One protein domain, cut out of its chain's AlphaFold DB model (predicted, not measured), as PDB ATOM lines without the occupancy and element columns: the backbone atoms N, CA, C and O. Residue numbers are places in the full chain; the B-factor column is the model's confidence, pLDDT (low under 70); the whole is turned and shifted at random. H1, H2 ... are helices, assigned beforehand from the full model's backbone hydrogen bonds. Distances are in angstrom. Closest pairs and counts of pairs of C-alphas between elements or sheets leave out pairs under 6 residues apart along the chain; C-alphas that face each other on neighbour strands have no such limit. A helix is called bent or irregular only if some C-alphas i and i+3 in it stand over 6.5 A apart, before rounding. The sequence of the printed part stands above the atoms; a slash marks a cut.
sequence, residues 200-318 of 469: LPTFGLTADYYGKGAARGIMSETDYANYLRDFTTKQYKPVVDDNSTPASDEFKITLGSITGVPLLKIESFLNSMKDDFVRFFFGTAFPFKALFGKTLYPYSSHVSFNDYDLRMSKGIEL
ATOM      1  N   LEU A 200      12.695  23.983 -47.430       91.44
ATOM      2  CA  LEU A 200      13.677  22.903 -47.299       91.44
ATOM      3  C   LEU A 200      14.223  22.402 -48.650       91.44
ATOM      4  O   LEU A 200      15.429  22.149 -48.711       91.44
ATOM      5  N   PRO A 201      13.427  22.258 -49.727       95.94
ATOM      6  CA  PRO A 201      13.960  21.861 -51.022       95.94
ATOM      7  C   PRO A 201      14.990  22.847 -51.584       95.94
ATOM      8  O   PRO A 201      16.063  22.415 -52.009       95.94
ATOM      9  N   THR A 202      14.736  24.155 -51.489       93.12
ATOM     10  CA  THR A 202      15.707  25.198 -51.859       93.12
ATOM     11  C   THR A 202      16.987  25.071 -51.028       93.12
ATOM     12  O   THR A 202      18.102  25.119 -51.560       93.12
ATOM     13  N   PHE A 203      16.860  24.857 -49.715       90.81
ATOM     14  CA  PHE A 203      18.015  24.692 -48.827       90.81
ATOM     15  C   PHE A 203      18.818  23.431 -49.122       90.81
ATOM     16  O   PHE A 203      20.045  23.483 -49.113       90.81
ATOM     17  N   GLY A 204      18.151  22.312 -49.405       93.56
ATOM     18  CA  GLY A 204      18.796  21.051 -49.761       93.56
ATOM     19  C   GLY A 204      19.599  21.165 -51.055       93.56
ATOM     20  O   GLY A 204      20.778  20.820 -51.075       93.56
ATOM     21  N   LEU A 205      19.001  21.732 -52.108       95.12
ATOM     22  CA  LEU A 205      19.683  21.967 -53.388       95.12
ATOM     23  C   LEU A 205      20.859  22.934 -53.231       95.12
ATOM     24  O   LEU A 205      21.948  22.696 -53.746       95.12
ATOM     25  N   THR A 206      20.685  23.994 -52.447       90.94
ATOM     26  CA  THR A 206      21.767  24.940 -52.145       90.94
ATOM     27  C   THR A 206      22.896  24.293 -51.339       90.94
ATOM     28  O   THR A 206      24.074  24.507 -51.631       90.94
ATOM     29  N   ALA A 207      22.573  23.497 -50.318       90.38
ATOM     30  CA  ALA A 207      23.571  22.792 -49.523       90.38
ATOM     31  C   ALA A 207      24.358  21.792 -50.380       90.38
ATOM     32  O   ALA A 207      25.576  21.679 -50.220       90.38
ATOM     33  N   ASP A 208      23.686  21.099 -51.298       93.12
ATOM     34  CA  ASP A 208      24.308  20.215 -52.282       93.12
ATOM     35  C   ASP A 208      25.243  20.976 -53.236       93.12
ATOM     36  O   ASP A 208      26.403  20.587 -53.377       93.12
ATOM     37  N   TYR A 209      24.811  22.123 -53.775       90.19
ATOM     38  CA  TYR A 209      25.639  22.989 -54.628       90.19
ATOM     39  C   TYR A 209      26.982  23.363 -53.970       90.19
ATOM     40  O   TYR A 209      28.029  23.361 -54.617       90.19
ATOM     41  N   TYR A 210      26.985  23.632 -52.659       87.00
ATOM     42  CA  TYR A 210      28.209  23.934 -51.902       87.00
ATOM     43  C   TYR A 210      28.961  22.701 -51.368       87.00
ATOM     44  O   TYR A 210      29.933  22.860 -50.620       87.00
ATOM     45  N   GLY A 211      28.516  21.481 -51.687       88.81
ATOM     46  CA  GLY A 211      29.091  20.235 -51.171       88.81
ATOM     47  C   GLY A 211      28.968  20.093 -49.650       88.81
ATOM     48  O   GLY A 211      29.835  19.507 -49.000       88.81
ATOM     49  N   LYS A 212      27.939  20.709 -49.060       88.31
ATOM     50  CA  LYS A 212      27.620  20.633 -47.627       88.31
ATOM     51  C   LYS A 212      26.570  19.568 -47.341       88.31
ATOM     52  O   LYS A 212      26.651  18.920 -46.302       88.31
ATOM     53  N   GLY A 213      25.619  19.391 -48.254       90.12
ATOM     54  CA  GLY A 213      24.687  18.271 -48.247       90.12
ATOM     55  C   GLY A 213      25.361  16.978 -48.715       90.12
ATOM     56  O   GLY A 213      26.292  16.995 -49.515       90.12
ATOM     57  N   ALA A 214      24.886  15.848 -48.204       95.69
ATOM     58  CA  ALA A 214      25.278  14.499 -48.611       95.69
ATOM     59  C   ALA A 214      24.088  13.661 -49.117       95.69
ATOM     60  O   ALA A 214      24.295  12.582 -49.671       95.69
ATOM     61  N   ALA A 215      22.849  14.138 -48.941       97.38
ATOM     62  CA  ALA A 215      21.638  13.375 -49.251       97.38
ATOM     63  C   ALA A 215      21.429  13.103 -50.750       97.38
ATOM     64  O   ALA A 215      20.794  12.108 -51.092       97.38
ATOM     65  N   ARG A 216      21.969  13.943 -51.648       98.00
ATOM     66  CA  ARG A 216      21.826  13.752 -53.101       98.00
ATOM     67  C   ARG A 216      22.429  12.433 -53.582       98.00
ATOM     68  O   ARG A 216      21.855  11.759 -54.439       98.00
ATOM     69  N   GLY A 217      23.590  12.055 -53.045       96.00
ATOM     70  CA  GLY A 217      24.324  10.868 -53.480       96.00
ATOM     71  C   GLY A 217      24.587  10.877 -54.990       96.00
ATOM     72  O   GLY A 217      25.323  11.721 -55.489       96.00
ATOM     73  N   ILE A 218      23.990   9.924 -55.713       96.38
ATOM     74  CA  ILE A 218      24.120   9.777 -57.175       96.38
ATOM     75  C   ILE A 218      22.892  10.276 -57.957       96.38
ATOM     76  O   ILE A 218      22.828  10.077 -59.169       96.38
ATOM     77  N   MET A 219      21.896  10.855 -57.279       98.00
ATOM     78  CA  MET A 219      20.676  11.336 -57.928       98.00
ATOM     79  C   MET A 219      20.982  12.481 -58.898       98.00
ATOM     80  O   MET A 219      21.848  13.332 -58.646       98.00
ATOM     81  N   SER A 220      20.231  12.529 -60.002       96.38
ATOM     82  CA  SER A 220      20.179  13.736 -60.825       96.38
ATOM     83  C   SER A 220      19.633  14.909 -59.997       96.38
ATOM     84  O   SER A 220      19.051  14.711 -58.932       96.38
ATOM     85  N   GLU A 221      19.838  16.142 -60.458       93.69
ATOM     86  CA  GLU A 221      19.321  17.323 -59.749       93.69
ATOM     87  C   GLU A 221      17.795  17.285 -59.649       93.69
ATOM     88  O   GLU A 221      17.238  17.478 -58.574       93.69
ATOM     89  N   THR A 222      17.129  16.913 -60.745       94.12
ATOM     90  CA  THR A 222      15.676  16.750 -60.804       94.12
ATOM     91  C   THR A 222      15.178  15.648 -59.868       94.12
ATOM     92  O   THR A 222      14.203  15.853 -59.145       94.12
ATOM     93  N   ASP A 223      15.846  14.489 -59.833       97.69
ATOM     94  CA  ASP A 223      15.466  13.406 -58.914       97.69
ATOM     95  C   ASP A 223      15.672  13.819 -57.454       97.69
ATOM     96  O   ASP A 223      14.853  13.490 -56.596       97.69
ATOM     97  N   TYR A 224      16.731  14.581 -57.171       98.38
ATOM     98  CA  TYR A 224      16.982  15.095 -55.834       98.38
ATOM     99  C   TYR A 224      15.956  16.154 -55.422       98.38
ATOM    100  O   TYR A 224      15.428  16.076 -54.316       98.38
ATOM    101  N   ALA A 225      15.587  17.077 -56.314       97.81
ATOM    102  CA  ALA A 225      14.501  18.025 -56.075       97.81
ATOM    103  C   ALA A 225      13.191  17.287 -55.742       97.81
ATOM    104  O   ALA A 225      12.542  17.603 -54.748       97.81
ATOM    105  N   ASN A 226      12.845  16.234 -56.492       97.75
ATOM    106  CA  ASN A 226      11.663  15.408 -56.216       97.75
ATOM    107  C   ASN A 226      11.747  14.670 -54.873       97.75
ATOM    108  O   ASN A 226      10.768  14.644 -54.126       97.75
ATOM    109  N   TYR A 227      12.913  14.118 -54.532       98.44
ATOM    110  CA  TYR A 227      13.159  13.547 -53.208       98.44
ATOM    111  C   TYR A 227      12.935  14.583 -52.094       98.44
ATOM    112  O   TYR A 227      12.301  14.277 -51.085       98.44
ATOM    113  N   LEU A 228      13.403  15.820 -52.280       98.44
ATOM    114  CA  LEU A 228      13.241  16.894 -51.302       98.44
ATOM    115  C   LEU A 228      11.787  17.353 -51.163       98.44
ATOM    116  O   LEU A 228      11.361  17.613 -50.039       98.44
ATOM    117  N   ARG A 229      11.009  17.404 -52.253       97.44
ATOM    118  CA  ARG A 229       9.554  17.645 -52.200       97.44
ATOM    119  C   ARG A 229       8.847  16.577 -51.361       97.44
ATOM    120  O   ARG A 229       8.059  16.890 -50.462       97.44
ATOM    121  N   ASP A 230       9.171  15.309 -51.612       97.88
ATOM    122  CA  ASP A 230       8.580  14.165 -50.910       97.88
ATOM    123  C   ASP A 230       8.943  14.159 -49.422       97.88
ATOM    124  O   ASP A 230       8.082  14.023 -48.554       97.88
ATOM    125  N   PHE A 231      10.222  14.382 -49.112       97.75
ATOM    126  CA  PHE A 231      10.689  14.487 -47.735       97.75
ATOM    127  C   PHE A 231      10.048  15.680 -47.018       97.75
ATOM    128  O   PHE A 231       9.619  15.547 -45.870       97.75
ATOM    129  N   THR A 232       9.938  16.828 -47.697       95.50
ATOM    130  CA  THR A 232       9.332  18.037 -47.129       95.50
ATOM    131  C   THR A 232       7.893  17.777 -46.696       95.50
ATOM    132  O   THR A 232       7.538  18.046 -45.551       95.50
ATOM    133  N   THR A 233       7.084  17.191 -47.578       94.62
ATOM    134  CA  THR A 233       5.659  16.935 -47.319       94.62
ATOM    135  C   THR A 233       5.426  15.805 -46.325       94.62
ATOM    136  O   THR A 233       4.619  15.946 -45.411       94.62
ATOM    137  N   LYS A 234       6.130  14.678 -46.473       95.50
ATOM    138  CA  LYS A 234       5.840  13.462 -45.700       95.50
ATOM    139  C   LYS A 234       6.546  13.393 -44.353       95.50
ATOM    140  O   LYS A 234       6.080  12.665 -43.480       95.50
ATOM    141  N   GLN A 235       7.678  14.079 -44.187       94.75
ATOM    142  CA  GLN A 235       8.519  13.938 -42.993       94.75
ATOM    143  C   GLN A 235       8.838  15.274 -42.325       94.75
ATOM    144  O   GLN A 235       8.702  15.385 -41.111       94.75
ATOM    145  N   TYR A 236       9.247  16.295 -43.082       92.50
ATOM    146  CA  TYR A 236       9.670  17.572 -42.503       92.50
ATOM    147  C   TYR A 236       8.501  18.380 -41.942       92.50
ATOM    148  O   TYR A 236       8.523  18.730 -40.765       92.50
ATOM    149  N   LYS A 237       7.470  18.647 -42.751       90.00
ATOM    150  CA  LYS A 237       6.315  19.459 -42.347       90.00
ATOM    151  C   LYS A 237       5.611  18.918 -41.098       90.00
ATOM    152  O   LYS A 237       5.487  19.682 -40.145       90.00
ATOM    153  N   PRO A 238       5.294  17.609 -41.003       91.00
ATOM    154  CA  PRO A 238       4.732  17.038 -39.780       91.00
ATOM    155  C   PRO A 238       5.579  17.279 -38.523       91.00
ATOM    156  O   PRO A 238       5.030  17.402 -37.435       91.00
ATOM    157  N   VAL A 239       6.909  17.351 -38.654       90.56
ATOM    158  CA  VAL A 239       7.816  17.604 -37.526       90.56
ATOM    159  C   VAL A 239       7.915  19.089 -37.192       90.56
ATOM    160  O   VAL A 239       8.012  19.427 -36.014       90.56
ATOM    161  N   VAL A 240       7.951  19.974 -38.192       86.25
ATOM    162  CA  VAL A 240       8.077  21.422 -37.960       86.25
ATOM    163  C   VAL A 240       6.767  22.030 -37.470       86.25
ATOM    164  O   VAL A 240       6.793  22.929 -36.643       86.25
ATOM    165  N   ASP A 241       5.629  21.509 -37.911       86.00
ATOM    166  CA  ASP A 241       4.331  22.034 -37.493       86.00
ATOM    167  C   ASP A 241       3.868  21.422 -36.146       86.00
ATOM    168  O   ASP A 241       2.963  21.948 -35.498       86.00
ATOM    169  N   ASP A 242       4.525  20.354 -35.664       85.88
ATOM    170  CA  ASP A 242       4.342  19.804 -34.313       85.88
ATOM    171  C   ASP A 242       5.412  20.315 -33.328       85.88
ATOM    172  O   ASP A 242       6.552  19.840 -33.272       85.88
ATOM    173  N   ASN A 243       5.017  21.252 -32.465       77.44
ATOM    174  CA  ASN A 243       5.875  21.804 -31.409       77.44
ATOM    175  C   ASN A 243       5.946  20.953 -30.130       77.44
ATOM    176  O   ASN A 243       6.671  21.309 -29.201       77.44
ATOM    177  N   SER A 244       5.221  19.835 -30.056       81.19
ATOM    178  CA  SER A 244       5.112  19.011 -28.846       81.19
ATOM    179  C   SER A 244       5.976  17.750 -28.869       81.19
ATOM    180  O   SER A 244       6.415  17.290 -27.810       81.19
ATOM    181  N   THR A 245       6.271  17.214 -30.056       85.19
ATOM    182  CA  THR A 245       7.021  15.962 -30.207       85.19
ATOM    183  C   THR A 245       8.486  16.223 -30.578       85.19
ATOM    184  O   THR A 245       8.770  16.877 -31.588       85.19
ATOM    185  N   PRO A 246       9.457  15.693 -29.808       87.00
ATOM    186  CA  PRO A 246      10.856  15.703 -30.216       87.00
ATOM    187  C   PRO A 246      11.064  14.899 -31.504       87.00
ATOM    188  O   PRO A 246      10.588  13.770 -31.624       87.00
ATOM    189  N   ALA A 247      11.826  15.450 -32.448       91.75
ATOM    190  CA  ALA A 247      12.176  14.724 -33.664       91.75
ATOM    191  C   ALA A 247      13.067  13.504 -33.356       91.75
ATOM    192  O   ALA A 247      13.894  13.549 -32.439       91.75
ATOM    193  N   SER A 248      12.930  12.429 -34.139       94.69
ATOM    194  CA  SER A 248      13.764  11.230 -34.000       94.69
ATOM    195  C   SER A 248      15.213  11.484 -34.434       94.69
ATOM    196  O   SER A 248      15.492  12.374 -35.242       94.69
ATOM    197  N   ASP A 249      16.149  10.673 -33.935       95.50
ATOM    198  CA  ASP A 249      17.559  10.769 -34.336       95.50
ATOM    199  C   ASP A 249      17.750  10.483 -35.834       95.50
ATOM    200  O   ASP A 249      18.532  11.161 -36.496       95.50
ATOM    201  N   GLU A 250      16.993   9.537 -36.394       96.38
ATOM    202  CA  GLU A 250      17.017   9.221 -37.829       96.38
ATOM    203  C   GLU A 250      16.571  10.415 -38.686       96.38
ATOM    204  O   GLU A 250      17.233  10.758 -39.671       96.38
ATOM    205  N   PHE A 251      15.503  11.107 -38.274       96.44
ATOM    206  CA  PHE A 251      15.057  12.331 -38.934       96.44
ATOM    207  C   PHE A 251      16.133  13.415 -38.869       96.44
ATOM    208  O   PHE A 251      16.450  14.031 -39.881       96.44
ATOM    209  N   LYS A 252      16.738  13.627 -37.695       95.81
ATOM    210  CA  LYS A 252      17.797  14.628 -37.494       95.81
ATOM    211  C   LYS A 252      19.039  14.338 -38.334       95.81
ATOM    212  O   LYS A 252      19.602  15.262 -38.918       95.81
ATOM    213  N   ILE A 253      19.450  13.075 -38.426       96.88
ATOM    214  CA  ILE A 253      20.557  12.640 -39.290       96.88
ATOM    215  C   ILE A 253      20.216  12.920 -40.757       96.88
ATOM    216  O   ILE A 253      21.034  13.499 -41.473       96.88
ATOM    217  N   THR A 254      19.000  12.576 -41.188       97.56
ATOM    218  CA  THR A 254      18.543  12.817 -42.564       97.56
ATOM    219  C   THR A 254      18.492  14.311 -42.878       97.56
ATOM    220  O   THR A 254      19.089  14.749 -43.860       97.56
ATOM    221  N   LEU A 255      17.888  15.121 -42.005       95.75
ATOM    222  CA  LEU A 255      17.825  16.575 -42.146       95.75
ATOM    223  C   LEU A 255      19.224  17.201 -42.184       95.75
ATOM    224  O   LEU A 255      19.481  18.069 -43.016       95.75
ATOM    225  N   GLY A 256      20.148  16.740 -41.337       94.50
ATOM    226  CA  GLY A 256      21.550  17.159 -41.370       94.50
ATOM    227  C   GLY A 256      22.246  16.781 -42.679       94.50
ATOM    228  O   GLY A 256      23.006  17.577 -43.220       94.50
ATOM    229  N   SER A 257      21.944  15.608 -43.246       96.50
ATOM    230  CA  SER A 257      22.480  15.188 -44.548       96.50
ATOM    231  C   SER A 257      21.898  15.974 -45.729       96.50
ATOM    232  O   SER A 257      22.588  16.159 -46.724       96.50
ATOM    233  N   ILE A 258      20.657  16.458 -45.630       96.31
ATOM    234  CA  ILE A 258      20.029  17.311 -46.649       96.31
ATOM    235  C   ILE A 258      20.609  18.719 -46.573       96.31
ATOM    236  O   ILE A 258      21.103  19.254 -47.555       96.31
ATOM    237  N   THR A 259      20.562  19.309 -45.384       91.56
ATOM    238  CA  THR A 259      20.878  20.725 -45.181       91.56
ATOM    239  C   THR A 259      22.367  20.983 -45.012       91.56
ATOM    240  O   THR A 259      22.782  22.126 -45.073       91.56
ATOM    241  N   GLY A 260      23.187  19.967 -44.740       89.50
ATOM    242  CA  GLY A 260      24.590  20.145 -44.357       89.50
ATOM    243  C   GLY A 260      24.793  20.753 -42.965       89.50
ATOM    244  O   GLY A 260      25.926  21.060 -42.581       89.50
ATOM    245  N   VAL A 261      23.721  20.931 -42.186       88.94
ATOM    246  CA  VAL A 261      23.802  21.415 -40.806       88.94
ATOM    247  C   VAL A 261      24.425  20.321 -39.925       88.94
ATOM    248  O   VAL A 261      23.925  19.194 -39.901       88.94
ATOM    249  N   PRO A 262      25.498  20.620 -39.161       89.50
ATOM    250  CA  PRO A 262      26.111  19.635 -38.276       89.50
ATOM    251  C   PRO A 262      25.108  19.076 -37.265       89.50
ATOM    252  O   PRO A 262      24.348  19.841 -36.671       89.50
ATOM    253  N   LEU A 263      25.170  17.768 -36.983       91.00
ATOM    254  CA  LEU A 263      24.234  17.091 -36.069       91.00
ATOM    255  C   LEU A 263      24.158  17.762 -34.684       91.00
ATOM    256  O   LEU A 263      23.086  17.868 -34.105       91.00
ATOM    257  N   LEU A 264      25.272  18.311 -34.185       90.88
ATOM    258  CA  LEU A 264      25.319  19.053 -32.913       90.88
ATOM    259  C   LEU A 264      24.534  20.381 -32.924       90.88
ATOM    260  O   LEU A 264      24.264  20.933 -31.863       90.88
ATOM    261  N   LYS A 265      24.196  20.916 -34.102       89.62
ATOM    262  CA  LYS A 265      23.431  22.160 -34.291       89.62
ATOM    263  C   LYS A 265      22.026  21.924 -34.853       89.62
ATOM    264  O   LYS A 265      21.244  22.872 -34.902       89.62
ATOM    265  N   ILE A 266      21.690  20.694 -35.255       89.50
ATOM    266  CA  ILE A 266      20.444  20.401 -35.978       89.50
ATOM    267  C   ILE A 266      19.193  20.701 -35.150       89.50
ATOM    268  O   ILE A 266      18.203  21.166 -35.695       89.50
ATOM    269  N   GLU A 267      19.254  20.501 -33.833       89.38
ATOM    270  CA  GLU A 267      18.143  20.803 -32.927       89.38
ATOM    271  C   GLU A 267      17.863  22.308 -32.894       89.38
ATOM    272  O   GLU A 267      16.722  22.740 -33.006       89.38
ATOM    273  N   SER A 268      18.917  23.125 -32.803       86.88
ATOM    274  CA  SER A 268      18.793  24.586 -32.818       86.88
ATOM    275  C   SER A 268      18.265  25.086 -34.160       86.88
ATOM    276  O   SER A 268      17.458  26.014 -34.189       86.88
ATOM    277  N   PHE A 269      18.723  24.482 -35.257       85.62
ATOM    278  CA  PHE A 269      18.213  24.771 -36.592       85.62
ATOM    279  C   PHE A 269      16.722  24.437 -36.683       85.62
ATOM    280  O   PHE A 269      15.930  25.309 -37.017       85.62
ATOM    281  N   LEU A 270      16.329  23.223 -36.289       87.25
ATOM    282  CA  LEU A 270      14.938  22.780 -36.308       87.25
ATOM    283  C   LEU A 270      14.040  23.674 -35.445       87.25
ATOM    284  O   LEU A 270      12.987  24.092 -35.906       87.25
ATOM    285  N   ASN A 271      14.473  24.029 -34.234       85.88
ATOM    286  CA  ASN A 271      13.724  24.934 -33.361       85.88
ATOM    287  C   ASN A 271      13.553  26.330 -33.971       85.88
ATOM    288  O   ASN A 271      12.509  26.940 -33.786       85.88
ATOM    289  N   SER A 272      14.535  26.814 -34.739       81.19
ATOM    290  CA  SER A 272      14.403  28.084 -35.469       81.19
ATOM    291  C   SER A 272      13.369  27.980 -36.594       81.19
ATOM    292  O   SER A 272      12.678  28.948 -36.879       81.19
ATOM    293  N   MET A 273      13.232  26.805 -37.218       80.06
ATOM    294  CA  MET A 273      12.238  26.565 -38.271       80.06
ATOM    295  C   MET A 273      10.814  26.402 -37.741       80.06
ATOM    296  O   MET A 273       9.869  26.628 -38.489       80.06
ATOM    297  N   LYS A 274      10.672  26.003 -36.475       80.94
ATOM    298  CA  LYS A 274       9.400  25.869 -35.751       80.94
ATOM    299  C   LYS A 274       8.837  27.201 -35.246       80.94
ATOM    300  O   LYS A 274       7.689  27.262 -34.818       80.94
ATOM    301  N   ASP A 275       9.658  28.246 -35.236       74.81
ATOM    302  CA  ASP A 275       9.287  29.556 -34.719       74.81
ATOM    303  C   ASP A 275       8.566  30.370 -35.807       74.81
ATOM    304  O   ASP A 275       9.167  30.791 -36.799       74.81
ATOM    305  N   ASP A 276       7.268  30.604 -35.607       67.44
ATOM    306  CA  ASP A 276       6.430  31.392 -36.515       67.44
ATOM    307  C   ASP A 276       6.945  32.829 -36.686       67.44
ATOM    308  O   ASP A 276       6.842  33.401 -37.770       67.44
ATOM    309  N   PHE A 277       7.561  33.411 -35.651       57.16
ATOM    310  CA  PHE A 277       8.178  34.731 -35.743       57.16
ATOM    311  C   PHE A 277       9.401  34.702 -36.661       57.16
ATOM    312  O   PHE A 277       9.583  35.620 -37.455       57.16
ATOM    313  N   VAL A 278      10.218  33.647 -36.606       58.69
ATOM    314  CA  VAL A 278      11.364  33.483 -37.517       58.69
ATOM    315  C   VAL A 278      10.893  33.272 -38.952       58.69
ATOM    316  O   VAL A 278      11.401  33.937 -39.856       58.69
ATOM    317  N   ARG A 279       9.890  32.408 -39.157       64.00
ATOM    318  CA  ARG A 279       9.263  32.175 -40.466       64.00
ATOM    319  C   ARG A 279       8.716  33.471 -41.076       64.00
ATOM    320  O   ARG A 279       8.908  33.688 -42.265       64.00
ATOM    321  N   PHE A 280       8.106  34.336 -40.263       55.06
ATOM    322  CA  PHE A 280       7.464  35.571 -40.718       55.06
ATOM    323  C   PHE A 280       8.418  36.776 -40.855       55.06
ATOM    324  O   PHE A 280       8.348  37.494 -41.846       55.06
ATOM    325  N   PHE A 281       9.313  37.032 -39.887       42.53
ATOM    326  CA  PHE A 281      10.136  38.258 -39.856       42.53
ATOM    327  C   PHE A 281      11.520  38.130 -40.494       42.53
ATOM    328  O   PHE A 281      12.059  39.131 -40.964       42.53
ATOM    329  N   PHE A 282      12.127  36.942 -40.471       47.88
ATOM    330  CA  PHE A 282      13.511  36.753 -40.930       47.88
ATOM    331  C   PHE A 282      13.628  35.819 -42.132       47.88
ATOM    332  O   PHE A 282      14.720  35.684 -42.690       47.88
ATOM    333  N   GLY A 283      12.525  35.164 -42.505       59.41
ATOM    334  CA  GLY A 283      12.549  34.006 -43.381       59.41
ATOM    335  C   GLY A 283      13.342  32.851 -42.759       59.41
ATOM    336  O   GLY A 283      14.240  33.006 -41.927       59.41
ATOM    337  N   THR A 284      13.053  31.635 -43.195       62.94
ATOM    338  CA  THR A 284      13.844  30.449 -42.827       62.94
ATOM    339  C   THR A 284      15.271  30.507 -43.414       62.94
ATOM    340  O   THR A 284      16.188  29.836 -42.938       62.94
ATOM    341  N   ALA A 285      15.497  31.380 -44.397       65.12
ATOM    342  CA  ALA A 285      16.783  31.655 -45.025       65.12
ATOM    343  C   ALA A 285      17.857  32.166 -44.052       65.12
ATOM    344  O   ALA A 285      19.018  31.756 -44.119       65.12
ATOM    345  N   PHE A 286      17.488  33.048 -43.118       65.56
ATOM    346  CA  PHE A 286      18.425  33.661 -42.174       65.56
ATOM    347  C   PHE A 286      19.143  32.641 -41.267       65.56
ATOM    348  O   PHE A 286      20.382  32.610 -41.273       65.56
ATOM    349  N   PRO A 287      18.436  31.766 -40.514       66.06
ATOM    350  CA  PRO A 287      19.095  30.752 -39.692       66.06
ATOM    351  C   PRO A 287      19.875  29.734 -40.535       66.06
ATOM    352  O   PRO A 287      20.917  29.256 -40.087       66.06
ATOM    353  N   PHE A 288      19.429  29.434 -41.761       75.38
ATOM    354  CA  PHE A 288      20.169  28.575 -42.686       75.38
ATOM    355  C   PHE A 288      21.511  29.209 -43.096       75.38
ATOM    356  O   PHE A 288      22.566  28.605 -42.886       75.38
ATOM    357  N   LYS A 289      21.504  30.460 -43.580       73.62
ATOM    358  CA  LYS A 289      22.706  31.218 -43.983       73.62
ATOM    359  C   LYS A 289      23.717  31.356 -42.836       73.62
ATOM    360  O   LYS A 289      24.908  31.086 -43.024       73.62
ATOM    361  N   ALA A 290      23.254  31.713 -41.634       67.88
ATOM    362  CA  ALA A 290      24.107  31.935 -40.461       67.88
ATOM    363  C   ALA A 290      24.959  30.704 -40.083       67.88
ATOM    364  O   ALA A 290      26.079  30.840 -39.579       67.88
ATOM    365  N   LEU A 291      24.469  29.490 -40.351       66.31
ATOM    366  CA  LEU A 291      25.153  28.248 -39.986       66.31
ATOM    367  C   LEU A 291      26.355  27.915 -40.876       66.31
ATOM    368  O   LEU A 291      27.252  27.195 -40.423       66.31
ATOM    369  N   PHE A 292      26.433  28.481 -42.083       63.84
ATOM    370  CA  PHE A 292      27.574  28.302 -42.987       63.84
ATOM    371  C   PHE A 292      28.699  29.314 -42.772       63.84
ATOM    372  O   PHE A 292      29.661  29.324 -43.541       63.84
ATOM    373  N   GLY A 293      28.610  30.156 -41.734       50.88
ATOM    374  CA  GLY A 293      29.649  31.133 -41.393       50.88
ATOM    375  C   GLY A 293      29.827  32.239 -42.433       50.88
ATOM    376  O   GLY A 293      30.776  33.013 -42.352       50.88
ATOM    377  N   LYS A 294      28.920  32.321 -43.409       51.91
ATOM    378  CA  LYS A 294      28.841  33.423 -44.355       51.91
ATOM    379  C   LYS A 294      27.795  34.382 -43.816       51.91
ATOM    380  O   LYS A 294      26.599  34.211 -44.032       51.91
ATOM    381  N   THR A 295      28.255  35.373 -43.065       43.28
ATOM    382  CA  THR A 295      27.450  36.552 -42.769       43.28
ATOM    383  C   THR A 295      27.243  37.276 -44.093       43.28
ATOM    384  O   THR A 295      28.075  38.070 -44.509       43.28
ATOM    385  N   LEU A 296      26.160  36.952 -44.796       42.91
ATOM    386  CA  LEU A 296      25.798  37.629 -46.045       42.91
ATOM    387  C   LEU A 296      25.153  38.995 -45.812       42.91
ATOM    388  O   LEU A 296      24.741  39.641 -46.766       42.91
ATOM    389  N   TYR A 297      25.096  39.434 -44.554       34.84
ATOM    390  CA  TYR A 297      24.397  40.637 -44.148       34.84
ATOM    391  C   TYR A 297      25.287  41.545 -43.299       34.84
ATOM    392  O   TYR A 297      25.636  41.190 -42.170       34.84
ATOM    393  N   PRO A 298      25.595  42.767 -43.744       38.41
ATOM    394  CA  PRO A 298      25.578  43.889 -42.835       38.41
ATOM    395  C   PRO A 298      24.117  44.304 -42.620       38.41
ATOM    396  O   PRO A 298      23.364  44.497 -43.565       38.41
ATOM    397  N   TYR A 299      23.725  44.427 -41.356       38.44
ATOM    398  CA  TYR A 299      22.431  44.950 -40.923       38.44
ATOM    399  C   TYR A 299      22.105  46.278 -41.639       38.44
ATOM    400  O   TYR A 299      22.634  47.327 -41.280       38.44
ATOM    401  N   SER A 300      21.234  46.245 -42.645       39.72
ATOM    402  CA  SER A 300      20.515  47.412 -43.166       39.72
ATOM    403  C   SER A 300      19.240  46.901 -43.806       39.72
ATOM    404  O   SER A 300      19.323  45.940 -44.543       39.72
ATOM    405  N   SER A 301      18.101  47.512 -43.515       42.19
ATOM    406  CA  SER A 301      16.723  47.121 -43.844       42.19
ATOM    407  C   SER A 301      16.375  46.910 -45.336       42.19
ATOM    408  O   SER A 301      15.308  47.327 -45.742       42.19
ATOM    409  N   HIS A 302      17.221  46.308 -46.170       53.09
ATOM    410  CA  HIS A 302      17.008  46.163 -47.615       53.09
ATOM    411  C   HIS A 302      17.395  44.751 -48.085       53.09
ATOM    412  O   HIS A 302      18.318  44.143 -47.531       53.09
ATOM    413  N   VAL A 303      16.680  44.223 -49.087       54.25
ATOM    414  CA  VAL A 303      17.028  42.967 -49.776       54.25
ATOM    415  C   VAL A 303      18.173  43.267 -50.738       54.25
ATOM    416  O   VAL A 303      18.106  44.226 -51.501       54.25
ATOM    417  N   SER A 304      19.257  42.499 -50.674       63.12
ATOM    418  CA  SER A 304      20.433  42.724 -51.519       63.12
ATOM    419  C   SER A 304      20.425  41.816 -52.752       63.12
ATOM    420  O   SER A 304      19.832  40.744 -52.730       63.12
ATOM    421  N   PHE A 305      21.116  42.186 -53.839       67.88
ATOM    422  CA  PHE A 305      21.134  41.366 -55.066       67.88
ATOM    423  C   PHE A 305      21.570  39.905 -54.818       67.88
ATOM    424  O   PHE A 305      21.050  38.967 -55.418       67.88
ATOM    425  N   ASN A 306      22.523  39.699 -53.907       69.06
ATOM    426  CA  ASN A 306      22.989  38.374 -53.492       69.06
ATOM    427  C   ASN A 306      21.971  37.589 -52.643       69.06
ATOM    428  O   ASN A 306      22.161  36.388 -52.465       69.06
ATOM    429  N   ASP A 307      20.925  38.231 -52.121       74.12
ATOM    430  CA  ASP A 307      19.847  37.565 -51.392       74.12
ATOM    431  C   ASP A 307      18.835  36.911 -52.326       74.12
ATOM    432  O   ASP A 307      18.089  36.056 -51.884       74.12
ATOM    433  N   TYR A 308      18.829  37.234 -53.618       81.44
ATOM    434  CA  TYR A 308      17.906  36.611 -54.567       81.44
ATOM    435  C   TYR A 308      18.356  35.225 -55.045       81.44
ATOM    436  O   TYR A 308      17.551  34.483 -55.597       81.44
ATOM    437  N   ASP A 309      19.625  34.855 -54.864       86.69
ATOM    438  CA  ASP A 309      20.166  33.551 -55.262       86.69
ATOM    439  C   ASP A 309      21.145  33.048 -54.199       86.69
ATOM    440  O   ASP A 309      22.243  33.584 -54.033       86.69
ATOM    441  N   LEU A 310      20.792  31.972 -53.497       83.56
ATOM    442  CA  LEU A 310      21.630  31.430 -52.427       83.56
ATOM    443  C   LEU A 310      23.020  30.953 -52.897       83.56
ATOM    444  O   LEU A 310      23.953  30.849 -52.087       83.56
ATOM    445  N   ARG A 311      23.215  30.702 -54.198       84.56
ATOM    446  CA  ARG A 311      24.521  30.361 -54.793       84.56
ATOM    447  C   ARG A 311      25.456  31.570 -54.916       84.56
ATOM    448  O   ARG A 311      26.666  31.399 -55.049       84.56
ATOM    449  N   MET A 312      24.921  32.789 -54.834       77.75
ATOM    450  CA  MET A 312      25.677  34.048 -54.930       77.75
ATOM    451  C   MET A 312      26.384  34.431 -53.625       77.75
ATOM    452  O   MET A 312      27.124  35.414 -53.560       77.75
ATOM    453  N   SER A 313      26.224  33.617 -52.581       66.31
ATOM    454  CA  SER A 313      26.985  33.713 -51.345       66.31
ATOM    455  C   SER A 313      28.452  33.318 -51.552       66.31
ATOM    456  O   SER A 313      28.859  32.176 -51.313       66.31
ATOM    457  N   LYS A 314      29.308  34.253 -51.966       56.59
ATOM    458  CA  LYS A 314      30.760  34.025 -51.955       56.59
ATOM    459  C   LYS A 314      31.309  34.286 -50.550       56.59
ATOM    460  O   LYS A 314      31.069  35.322 -49.951       56.59
ATOM    461  N   GLY A 315      32.064  33.326 -50.009       51.94
ATOM    462  CA  GLY A 315      32.824  33.500 -48.757       51.94
ATOM    463  C   GLY A 315      34.112  34.312 -48.948       51.94
ATOM    464  O   GLY A 315      35.044  34.163 -48.166       51.94
ATOM    465  N   ILE A 316      34.182  35.079 -50.035       53.91
ATOM    466  CA  ILE A 316      35.293  35.931 -50.446       53.91
ATOM    467  C   ILE A 316      34.671  37.305 -50.669       53.91
ATOM    468  O   ILE A 316      33.641  37.411 -51.336       53.91
ATOM    469  N   GLU A 317      35.276  38.324 -50.071       59.44
ATOM    470  CA  GLU A 317      34.913  39.716 -50.304       59.44
ATOM    471  C   GLU A 317      35.195  40.041 -51.774       59.44
ATOM    472  O   GLU A 317      36.343  39.989 -52.213       59.44
ATOM    473  N   LEU A 318      34.138  40.305 -52.547       65.75
ATOM    474  CA  LEU A 318      34.289  40.838 -53.896       65.75
ATOM    475  C   LEU A 318      34.966  42.207 -53.791       65.75
ATOM    476  O   LEU A 318      34.663  42.991 -52.893       65.75
TER     477      LEU A 318
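AT A GLANCE: This is residues 200 to 318 of the 469 residues of the protein "Peptidase" of Phyllobacterium sp. 628 (UniProt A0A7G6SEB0). Four helices, H1, H3, H4 and H6, make a loose ring: H3, H4 and H6 follow one another round an arc, and H1 spans its open side. The long, kinked H2 packs on H1 at one side of this ring, the short H5 sits at a far corner between H4 and H6, and a long tail after H6 trails off, with residues 298 to 303 sticking out. The printed part has 119 residues with six named helices, H1 to H6 in order, and no named strand; the class is all helix. The whole is compact, with a radius of gyration of the C-alphas of 14.4 A and spans of 39 by 35 by 23 A.

HOW THE PARTS SIT: H1, residues 200 to 209, and H2, residues 221 to 240, form a helical hairpin; they touch, closest at the C-alphas of Pro 201 and Leu 228, 5.0 A apart, at a steep tilt of 44 degrees, opposite ways. H2 has a kink of 41 degrees near residue 232. H3, residues 249 to 259, touches H1, closest at the C-alphas of Gly 204 and Ile 258, 5.0 A apart, at a steep tilt of 61 degrees. H4, residues 263 to 273, touches H3 and is about perpendicular to it at 80 degrees; their closest C-alphas, of Gly 256 and Leu 263, are 5.9 A apart. H5, residues 276 to 281, is close to H4 but not clearly touching, with the C-alphas of Ser 272 and Val 278 closest at 6.5 A. H6, residues 285 to 291, and H5 are near each other, with 6 pairs of C-alphas within 10 A. H4 and H6 only just touch, with 3 pairs of C-alphas within 8 A, the closest those of Phe 269 and Pro 287 at 6.8 A. H1 and H4 are apart. Every O i to N i+4 pair is within hydrogen-bond range in H1, H3 and H5; the counts are 13 of 16 in H2, 5 of 7 in H4 and 2 of 3 in H6.

IN THESE COORDINATES: H1 begins at C-alpha 200, (13.677, 22.903, -47.299), and is 14.0 A long. H2 is 24.9 A long and only just irregular: C-alphas 234 and 237 are 6.9 A apart. H3 is 15.1 A long. H4, 15.4 A long, is irregular, with C-alphas 264 and 267 7.4 A apart. H6 ends at C-alpha 291, (25.153, 28.248, -39.986).

THE WHOLE: The C-alphas of Ser 244 and Leu 318, the two farthest apart, are 44.2 A from each other. The printed part has no cut. The link from H1 to H2 is long, and residues 292 to 318 hold no named element. The mean pLDDT of the printed part is 80.4; residues 276 to 287, 290 to 306 and 313 to 318 are under 70.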